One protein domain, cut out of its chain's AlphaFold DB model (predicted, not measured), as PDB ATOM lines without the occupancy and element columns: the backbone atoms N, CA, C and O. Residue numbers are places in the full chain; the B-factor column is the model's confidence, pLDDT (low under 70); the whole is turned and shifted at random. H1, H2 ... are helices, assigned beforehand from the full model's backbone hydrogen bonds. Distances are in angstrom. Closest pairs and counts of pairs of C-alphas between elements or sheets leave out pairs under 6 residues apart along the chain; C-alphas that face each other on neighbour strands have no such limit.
ATOM      1  N   GLU A 341     205.860 192.569 152.500       89.56
ATOM      2  CA  GLU A 341     204.877 191.638 151.953       89.56
ATOM      3  C   GLU A 341     205.418 190.202 151.919       89.56
ATOM      4  O   GLU A 341     204.695 189.272 152.269       89.56
ATOM      5  N   ASP A 342     206.709 190.017 151.644       92.38
ATOM      6  CA  ASP A 342     207.362 188.703 151.680       92.38
ATOM      7  C   ASP A 342     207.347 188.105 153.094       92.38
ATOM      8  O   ASP A 342     206.973 186.947 153.284       92.38
ATOM      9  N   VAL A 343     207.633 188.914 154.121       94.62
ATOM     10  CA  VAL A 343     207.517 188.484 155.527       94.62
ATOM     11  C   VAL A 343     206.073 188.119 155.882       94.62
ATOM     12  O   VAL A 343     205.828 187.143 156.598       94.62
ATOM     13  N   ARG A 344     205.090 188.880 155.387       96.69
ATOM     14  CA  ARG A 344     203.670 188.573 155.599       96.69
ATOM     15  C   ARG A 344     203.296 187.236 154.955       96.69
ATOM     16  O   ARG A 344     202.656 186.422 155.622       96.69
ATOM     17  N   LYS A 345     203.704 187.002 153.704       96.69
ATOM     18  CA  LYS A 345     203.479 185.744 152.974       96.69
ATOM     19  C   LYS A 345     204.133 184.563 153.683       96.69
ATOM     20  O   LYS A 345     203.432 183.605 153.996       96.69
ATOM     21  N   ALA A 346     205.409 184.678 154.049       96.62
ATOM     22  CA  ALA A 346     206.133 183.643 154.786       96.62
ATOM     23  C   ALA A 346     205.441 183.290 156.114       96.62
ATOM     24  O   ALA A 346     205.310 182.119 156.469       96.62
ATOM     25  N   ARG A 347     204.920 184.293 156.837       98.00
ATOM     26  CA  ARG A 347     204.155 184.068 158.073       98.00
ATOM     27  C   ARG A 347     202.837 183.331 157.824       98.00
ATOM     28  O   ARG A 347     202.473 182.467 158.618       98.00
ATOM     29  N   ILE A 348     202.112 183.679 156.760       98.12
ATOM     30  CA  ILE A 348     200.857 183.005 156.389       98.12
ATOM     31  C   ILE A 348     201.134 181.552 155.998       98.12
ATOM     32  O   ILE A 348     200.435 180.653 156.461       98.12
ATOM     33  N   GLU A 349     202.165 181.320 155.190       98.44
ATOM     34  CA  GLU A 349     202.556 179.988 154.735       98.44
ATOM     35  C   GLU A 349     203.004 179.097 155.902       98.44
ATOM     36  O   GLU A 349     202.518 177.976 156.057       98.44
ATOM     37  N   SER A 350     203.864 179.618 156.783       98.38
ATOM     38  CA  SER A 350     204.319 178.909 157.982       98.38
ATOM     39  C   SER A 350     203.156 178.528 158.911       98.38
ATOM     40  O   SER A 350     203.078 177.387 159.369       98.38
ATOM     41  N   GLU A 351     202.202 179.436 159.148       98.62
ATOM     42  CA  GLU A 351     201.019 179.142 159.969       98.62
ATOM     43  C   GLU A 351     200.092 178.118 159.297       98.62
ATOM     44  O   GLU A 351     199.478 177.292 159.975       98.62
ATOM     45  N   GLN A 352     199.990 178.136 157.967       98.62
ATOM     46  CA  GLN A 352     199.213 177.138 157.245       98.62
ATOM     47  C   GLN A 352     199.841 175.746 157.375       98.62
ATOM     48  O   GLN A 352     199.122 174.808 157.722       98.62
ATOM     49  N   ARG A 353     201.168 175.631 157.226       98.62
ATOM     50  CA  ARG A 353     201.907 174.380 157.458       98.62
ATOM     51  C   ARG A 353     201.643 173.824 158.860       98.62
ATOM     52  O   ARG A 353     201.217 172.681 158.994       98.62
ATOM     53  N   ARG A 354     201.734 174.673 159.893       98.75
ATOM     54  CA  ARG A 354     201.399 174.302 161.281       98.75
ATOM     55  C   ARG A 354     199.961 173.786 161.422       98.75
ATOM     56  O   ARG A 354     199.694 172.851 162.178       98.75
ATOM     57  N   ARG A 355     198.995 174.393 160.725       98.69
ATOM     58  CA  ARG A 355     197.593 173.941 160.755       98.69
ATOM     59  C   ARG A 355     197.402 172.602 160.055       98.69
ATOM     60  O   ARG A 355     196.583 171.815 160.525       98.69
ATOM     61  N   ASP A 356     198.109 172.352 158.960       98.69
ATOM     62  CA  ASP A 356     198.061 171.079 158.237       98.69
ATOM     63  C   ASP A 356     198.671 169.939 159.060       98.69
ATOM     64  O   ASP A 356     198.026 168.901 159.216       98.69
ATOM     65  N   GLU A 357     199.810 170.175 159.712       98.56
ATOM     66  CA  GLU A 357     200.409 169.238 160.673       98.56
ATOM     67  C   GLU A 357     199.449 168.910 161.827       98.56
ATOM     68  O   GLU A 357     199.264 167.745 162.179       98.56
ATOM     69  N   LEU A 358     198.753 169.912 162.379       98.62
ATOM     70  CA  LEU A 358     197.739 169.676 163.412       98.62
ATOM     71  C   LEU A 358     196.545 168.864 162.891       98.62
ATOM     72  O   LEU A 358     196.040 167.997 163.604       98.62
ATOM     73  N   ARG A 359     196.063 169.131 161.668       98.44
ATOM     74  CA  ARG A 359     194.973 168.348 161.055       98.44
ATOM     75  C   ARG A 359     195.380 166.888 160.883       98.44
ATOM     76  O   ARG A 359     194.569 166.008 161.165       98.44
ATOM     77  N   GLU A 360     196.612 166.649 160.450       98.62
ATOM     78  CA  GLU A 360     197.184 165.311 160.328       98.62
ATOM     79  C   GLU A 360     197.330 164.629 161.696       98.62
ATOM     80  O   GLU A 360     196.910 163.485 161.855       98.62
ATOM     81  N   GLY A 361     197.796 165.345 162.724       98.56
ATOM     82  CA  GLY A 361     197.851 164.831 164.096       98.56
ATOM     83  C   GLY A 361     196.486 164.369 164.621       98.56
ATOM     84  O   GLY A 361     196.371 163.279 165.180       98.56
ATOM     85  N   PHE A 362     195.418 165.139 164.374       98.56
ATOM     86  CA  PHE A 362     194.050 164.726 164.723       98.56
ATOM     87  C   PHE A 362     193.552 163.524 163.904       98.56
ATOM     88  O   PHE A 362     192.729 162.757 164.406       98.56
ATOM     89  N   ARG A 363     194.020 163.346 162.662       98.25
ATOM     90  CA  ARG A 363     193.689 162.179 161.832       98.25
ATOM     91  C   ARG A 363     194.318 160.914 162.415       98.25
ATOM     92  O   ARG A 363     193.588 159.991 162.750       98.25
ATOM     93  N   ARG A 364     195.625 160.947 162.686       98.50
ATOM     94  CA  ARG A 364     196.351 159.841 163.336       98.50
ATOM     95  C   ARG A 364     195.773 159.492 164.702       98.50
ATOM     96  O   ARG A 364     195.594 158.321 165.013       98.50
ATOM     97  N   LEU A 365     195.426 160.505 165.501       98.44
ATOM     98  CA  LEU A 365     194.783 160.276 166.792       98.44
ATOM     99  C   LEU A 365     193.422 159.589 166.629       98.44
ATOM    100  O   LEU A 365     193.085 158.725 167.422       98.44
ATOM    101  N   LYS A 366     192.633 159.931 165.605       97.94
ATOM    102  CA  LYS A 366     191.352 159.259 165.358       97.94
ATOM    103  C   LYS A 366     191.537 157.783 165.016       97.94
ATOM    104  O   LYS A 366     190.751 156.975 165.503       97.94
ATOM    105  N   ASP A 367     192.546 157.467 164.214       97.75
ATOM    106  CA  ASP A 367     192.811 156.109 163.737       97.75
ATOM    107  C   ASP A 367     193.399 155.206 164.838       97.75
ATOM    108  O   ASP A 367     193.164 154.002 164.836       97.75
ATOM    109  N   ALA A 368     194.104 155.782 165.819       98.00
ATOM    110  CA  ALA A 368     194.647 155.062 166.977       98.00
ATOM    111  C   ALA A 368     193.612 154.763 168.084       98.00
ATOM    112  O   ALA A 368     193.909 154.036 169.033       98.00
ATOM    113  N   LEU A 369     192.416 155.355 168.010       98.06
ATOM    114  CA  LEU A 369     191.358 155.158 169.002       98.06
ATOM    115  C   LEU A 369     190.376 154.066 168.567       98.06
ATOM    116  O   LEU A 369     190.172 153.868 167.368       98.06
ATOM    117  N   PRO A 370     189.674 153.424 169.522       97.75
ATOM    118  CA  PRO A 370     188.597 152.498 169.204       97.75
ATOM    119  C   PRO A 370     187.590 153.136 168.240       97.75
ATOM    120  O   PRO A 370     187.097 154.253 168.469       97.75
ATOM    121  N   VAL A 371     187.310 152.427 167.143       96.75
ATOM    122  CA  VAL A 371     186.464 152.919 166.053       96.75
ATOM    123  C   VAL A 371     185.080 153.258 166.601       96.75
ATOM    124  O   VAL A 371     184.433 152.451 167.263       96.75
ATOM    125  N   THR A 372     184.614 154.472 166.313       95.00
ATOM    126  CA  THR A 372     183.261 154.914 166.659       95.00
ATOM    127  C   THR A 372     182.542 155.411 165.416       95.00
ATOM    128  O   THR A 372     183.123 156.113 164.586       95.00
ATOM    129  N   ASN A 373     181.248 155.109 165.332       92.25
ATOM    130  CA  ASN A 373     180.369 155.625 164.284       92.25
ATOM    131  C   ASN A 373     179.906 157.069 164.552       92.25
ATOM    132  O   ASN A 373     179.223 157.670 163.724       92.25
ATOM    133  N   GLN A 374     180.263 157.653 165.700       92.69
ATOM    134  CA  GLN A 374     179.915 159.033 166.030       92.69
ATOM    135  C   GLN A 374     180.832 160.038 165.321       92.69
ATOM    136  O   GLN A 374     182.040 159.830 165.172       92.69
ATOM    137  N   ARG A 375     180.268 161.188 164.921       94.44
ATOM    138  CA  ARG A 375     181.057 162.284 164.339       94.44
ATOM    139  C   ARG A 375     182.083 162.769 165.362       94.44
ATOM    140  O   ARG A 375     181.740 163.303 166.413       94.44
ATOM    141  N   SER A 376     183.352 162.597 165.023       95.00
ATOM    142  CA  SER A 376     184.479 162.975 165.869       95.00
ATOM    143  C   SER A 376     184.658 164.494 165.821       95.00
ATOM    144  O   SER A 376     185.082 165.038 164.802       95.00
ATOM    145  N   SER A 377     184.308 165.195 166.900       97.25
ATOM    146  CA  SER A 377     184.685 166.597 167.083       97.25
ATOM    147  C   SER A 377     186.094 166.656 167.678       97.25
ATOM    148  O   SER A 377     186.565 165.675 168.245       97.25
ATOM    149  N   LYS A 378     186.799 167.792 167.559       97.94
ATOM    150  CA  LYS A 378     188.142 167.931 168.159       97.94
ATOM    151  C   LYS A 378     188.118 167.649 169.663       97.94
ATOM    152  O   LYS A 378     188.988 166.950 170.154       97.94
ATOM    153  N   VAL A 379     187.095 168.148 170.356       98.06
ATOM    154  CA  VAL A 379     186.906 167.931 171.797       98.06
ATOM    155  C   VAL A 379     186.603 166.460 172.079       98.06
ATOM    156  O   VAL A 379     187.323 165.836 172.844       98.06
ATOM    157  N   SER A 380     185.647 165.853 171.362       97.81
ATOM    158  CA  SER A 380     185.305 164.442 171.595       97.81
ATOM    159  C   SER A 380     186.406 163.461 171.186       97.81
ATOM    160  O   SER A 380     186.414 162.322 171.644       97.81
ATOM    161  N   LEU A 381     187.341 163.857 170.315       98.19
ATOM    162  CA  LEU A 381     188.537 163.067 170.030       98.19
ATOM    163  C   LEU A 381     189.494 163.060 171.226       98.19
ATOM    164  O   LEU A 381     190.003 162.005 171.586       98.19
ATOM    165  N   LEU A 382     189.708 164.228 171.839       98.44
ATOM    166  CA  LEU A 382     190.587 164.382 172.996       98.44
ATOM    167  C   LEU A 382     190.012 163.670 174.226       98.44
ATOM    168  O   LEU A 382     190.731 162.906 174.860       98.44
ATOM    169  N   ASP A 383     188.715 163.826 174.503       98.00
ATOM    170  CA  ASP A 383     188.059 163.154 175.635       98.00
ATOM    171  C   ASP A 383     188.140 161.626 175.506       98.00
ATOM    172  O   ASP A 383     188.477 160.919 176.458       98.00
ATOM    173  N   ARG A 384     187.896 161.101 174.295       98.06
ATOM    174  CA  ARG A 384     188.037 159.664 174.022       98.06
ATOM    175  C   ARG A 384     189.479 159.190 174.143       98.06
ATOM    176  O   ARG A 384     189.688 158.073 174.597       98.06
ATOM    177  N   ALA A 385     190.455 160.009 173.756       98.56
ATOM    178  CA  ALA A 385     191.862 159.671 173.930       98.56
ATOM    179  C   ALA A 385     192.234 159.533 175.405       98.56
ATOM    180  O   ALA A 385     192.839 158.534 175.781       98.56
ATOM    181  N   VAL A 386     191.800 160.476 176.245       98.69
ATOM    182  CA  VAL A 386     192.016 160.411 177.697       98.69
ATOM    183  C   VAL A 386     191.379 159.150 178.283       98.69
ATOM    184  O   VAL A 386     192.047 158.402 178.992       98.69
ATOM    185  N   ALA A 387     190.121 158.867 177.935       98.38
ATOM    186  CA  ALA A 387     189.434 157.666 178.405       98.38
ATOM    187  C   ALA A 387     190.127 156.371 177.939       98.38
ATOM    188  O   ALA A 387     190.257 155.421 178.711       98.38
ATOM    189  N   HIS A 388     190.605 156.328 176.692       98.50
ATOM    190  CA  HIS A 388     191.294 155.160 176.148       98.50
ATOM    191  C   HIS A 388     192.647 154.918 176.826       98.50
ATOM    192  O   HIS A 388     192.946 153.779 177.173       98.50
ATOM    193  N   ILE A 389     193.424 155.975 177.089       98.62
ATOM    194  CA  ILE A 389     194.682 155.882 177.845       98.62
ATOM    195  C   ILE A 389     194.415 155.307 179.240       98.62
ATOM    196  O   ILE A 389     195.029 154.311 179.612       98.62
ATOM    197  N   GLN A 390     193.436 155.848 179.971       98.69
ATOM    198  CA  GLN A 390     193.069 155.346 181.302       98.69
ATOM    199  C   GLN A 390     192.639 153.872 181.277       98.69
ATOM    200  O   GLN A 390     192.988 153.102 182.174       98.69
ATOM    201  N   SER A 391     191.900 153.462 180.241       98.62
ATOM    202  CA  SER A 391     191.493 152.068 180.048       98.62
ATOM    203  C   SER A 391     192.690 151.148 179.803       98.62
ATOM    204  O   SER A 391     192.754 150.072 180.397       98.62
ATOM    205  N   ILE A 392     193.635 151.553 178.948       98.62
ATOM    206  CA  ILE A 392     194.857 150.784 178.674       98.62
ATOM    207  C   ILE A 392     195.713 150.681 179.939       98.62
ATOM    208  O   ILE A 392     196.181 149.600 180.275       98.62
ATOM    209  N   GLU A 393     195.878 151.773 180.684       98.56
ATOM    210  CA  GLU A 393     196.625 151.769 181.945       98.56
ATOM    211  C   GLU A 393     196.003 150.829 182.984       98.56
ATOM    212  O   GLU A 393     196.719 150.093 183.664       98.56
ATOM    213  N   ALA A 394     194.673 150.825 183.107       98.50
ATOM    214  CA  ALA A 394     193.971 149.908 183.998       98.50
ATOM    215  C   ALA A 394     194.153 148.443 183.574       98.50
ATOM    216  O   ALA A 394     194.442 147.599 184.424       98.50
ATOM    217  N   ALA A 395     194.047 148.153 182.273       98.56
ATOM    218  CA  ALA A 395     194.280 146.816 181.733       98.56
ATOM    219  C   ALA A 395     195.728 146.352 181.960       98.56
ATOM    220  O   ALA A 395     195.944 145.235 182.419       98.56
ATOM    221  N   ASN A 396     196.716 147.223 181.734       98.56
ATOM    222  CA  ASN A 396     198.126 146.917 181.974       98.56
ATOM    223  C   ASN A 396     198.393 146.597 183.448       98.56
ATOM    224  O   ASN A 396     199.044 145.599 183.742       98.56
ATOM    225  N   ARG A 397     197.851 147.391 184.385       98.62
ATOM    226  CA  ARG A 397     197.979 147.105 185.826       98.62
ATOM    227  C   ARG A 397     197.382 145.748 186.198       98.62
ATOM    228  O   ARG A 397     197.996 145.009 186.958       98.62
ATOM    229  N   TYR A 398     196.210 145.420 185.657       98.56
ATOM    230  CA  TYR A 398     195.567 144.128 185.895       98.56
ATOM    231  C   TYR A 398     196.405 142.959 185.355       98.56
ATOM    232  O   TYR A 398     196.642 141.992 186.072       98.56
ATOM    233  N   LEU A 399     196.893 143.062 184.114       98.62
ATOM    234  CA  LEU A 399     197.702 142.013 183.491       98.62
ATOM    235  C   LEU A 399     199.028 141.791 184.222       98.62
ATOM    236  O   LEU A 399     199.433 140.646 184.400       98.62
ATOM    237  N   LEU A 400     199.680 142.863 184.682       98.62
ATOM    238  CA  LEU A 400     200.897 142.760 185.489       98.62
ATOM    239  C   LEU A 400     200.635 142.063 186.831       98.62
ATOM    240  O   LEU A 400     201.415 141.195 187.213       98.62
ATOM    241  N   ALA A 401     199.526 142.381 187.504       98.50
ATOM    242  CA  ALA A 401     199.153 141.730 188.760       98.50
ATOM    243  C   ALA A 401     198.839 140.234 188.576       98.50
ATOM    244  O   ALA A 401     199.238 139.409 189.398       98.50
ATOM    245  N   GLU A 402     198.155 139.854 187.491       98.50
ATOM    246  CA  GLU A 402     197.879 138.439 187.208       98.50
ATOM    247  C   GLU A 402     199.155 137.677 186.819       98.50
ATOM    248  O   GLU A 402     199.330 136.524 187.211       98.50
ATOM    249  N   LEU A 403     200.076 138.327 186.099       98.50
ATOM    250  CA  LEU A 403     201.390 137.766 185.781       98.50
ATOM    251  C   LEU A 403     202.200 137.521 187.059       98.50
ATOM    252  O   LEU A 403     202.742 136.432 187.233       98.50
ATOM    253  N   GLU A 404     202.250 138.497 187.968       98.44
ATOM    254  CA  GLU A 404     202.913 138.356 189.267       98.44
ATOM    255  C   GLU A 404     202.315 137.193 190.065       98.44
ATOM    256  O   GLU A 404     203.039 136.301 190.503       98.44
ATOM    257  N   LYS A 405     200.986 137.141 190.177       98.25
ATOM    258  CA  LYS A 405     200.275 136.053 190.854       98.25
ATOM    259  C   LYS A 405     200.608 134.685 190.248       98.25
ATOM    260  O   LYS A 405     200.982 133.775 190.985       98.25
ATOM    261  N   SER A 406     200.543 134.550 188.925       98.06
ATOM    262  CA  SER A 406     200.898 133.311 188.219       98.06
ATOM    263  C   SER A 406     202.360 132.910 188.455       98.06
ATOM    264  O   SER A 406     202.659 131.745 188.728       98.06
ATOM    265  N   ASN A 407     203.280 133.878 188.448       98.19
ATOM    266  CA  ASN A 407     204.686 133.640 188.764       98.19
ATOM    267  C   ASN A 407     204.876 133.162 190.208       98.19
ATOM    268  O   ASN A 407     205.628 132.216 190.429       98.19
ATOM    269  N   THR A 408     204.187 133.759 191.187       98.31
ATOM    270  CA  THR A 408     204.276 133.307 192.586       98.31
ATOM    271  C   THR A 408     203.767 131.878 192.763       98.31
ATOM    272  O   THR A 408     204.377 131.097 193.491       98.31
ATOM    273  N   GLU A 409     202.696 131.503 192.059       98.25
ATOM    274  CA  GLU A 409     202.173 130.137 192.071       98.25
ATOM    275  C   GLU A 409     203.163 129.154 191.439       98.25
ATOM    276  O   GLU A 409     203.460 128.117 192.029       98.25
ATOM    277  N   CYS A 410     203.741 129.501 190.286       97.88
ATOM    278  CA  CYS A 410     204.751 128.672 189.635       97.88
ATOM    279  C   CYS A 410     205.994 128.479 190.510       97.88
ATOM    280  O   CYS A 410     206.510 127.367 190.589       97.88
ATOM    281  N   THR A 411     206.471 129.532 191.176       97.75
ATOM    282  CA  THR A 411     207.595 129.441 192.117       97.75
ATOM    283  C   THR A 411     207.248 128.519 193.280       97.75
ATOM    284  O   THR A 411     208.011 127.606 193.575       97.75
ATOM    285  N   LYS A 412     206.052 128.664 193.859       97.56
ATOM    286  CA  LYS A 412     205.574 127.803 194.947       97.56
ATOM    287  C   LYS A 412     205.441 126.331 194.546       97.56
ATOM    288  O   LYS A 412     205.614 125.468 195.390       97.56
ATOM    289  N   LEU A 413     205.087 126.038 193.293       97.44
ATOM    290  CA  LEU A 413     204.991 124.663 192.783       97.44
ATOM    291  C   LEU A 413     206.355 124.044 192.437       97.44
ATOM    292  O   LEU A 413     206.426 122.835 192.215       97.44
ATOM    293  N   ARG A 414     207.409 124.858 192.313       97.06
ATOM    294  CA  ARG A 414     208.780 124.396 192.048       97.06
ATOM    295  C   ARG A 414     209.553 124.069 193.325       97.06
ATOM    296  O   ARG A 414     210.477 123.262 193.251       97.06
ATOM    297  N   GLU A 415     209.209 124.723 194.431       90.25
ATOM    298  CA  GLU A 415     209.670 124.393 195.789       90.25
ATOM    299  C   GLU A 415     209.001 123.111 196.301       90.25
ATOM    300  O   GLU A 415     209.716 122.308 196.947       90.25
TER     301      GLU A 415
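This is residues 341 to 415 of the 415 residues of the protein "BHLH domain-containing protein" of Kwoniella heveanensis BCC8398 (UniProt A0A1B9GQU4). Two long helices, H1 then H2, meet near their ends in a wide, open V, where the end of H1 packs on the beginning of H2 and a loop folds back between them. Residues 341 to 358 and 390 to 415 stick out as free arms. The printed part has 75 residues, is all helix with no named strand, and is extended, with a radius of gyration of the C-alphas of 22.5 A and spans of 80 by 30 by 14 A.

Find C-alpha 341 at (204.877, 191.638, 151.953); from there H1 runs through residues 341 to 367, 39.3 A. H2, residues 378 to 414, runs 53.8 A to C-alpha 414 at (208.780, 124.396, 192.048).

H1 touches H2 with residues 362 to 366 alone, and H2 touches H1 with residues 378 to 385 alone. Their closest C-alphas, of Lys 366 and Leu 381, are 6.7 A apart. They run the same way at a steep tilt of 45 degrees. In H1 and H2 every O i to N i+4 pair is within hydrogen-bond range.

The C-alphas of Glu 341 and Glu 415, the two farthest apart, are 80.4 A apart. The printed part has no cut, the link of 10 residues is short, and no printed residue is under 70 in pLDDT.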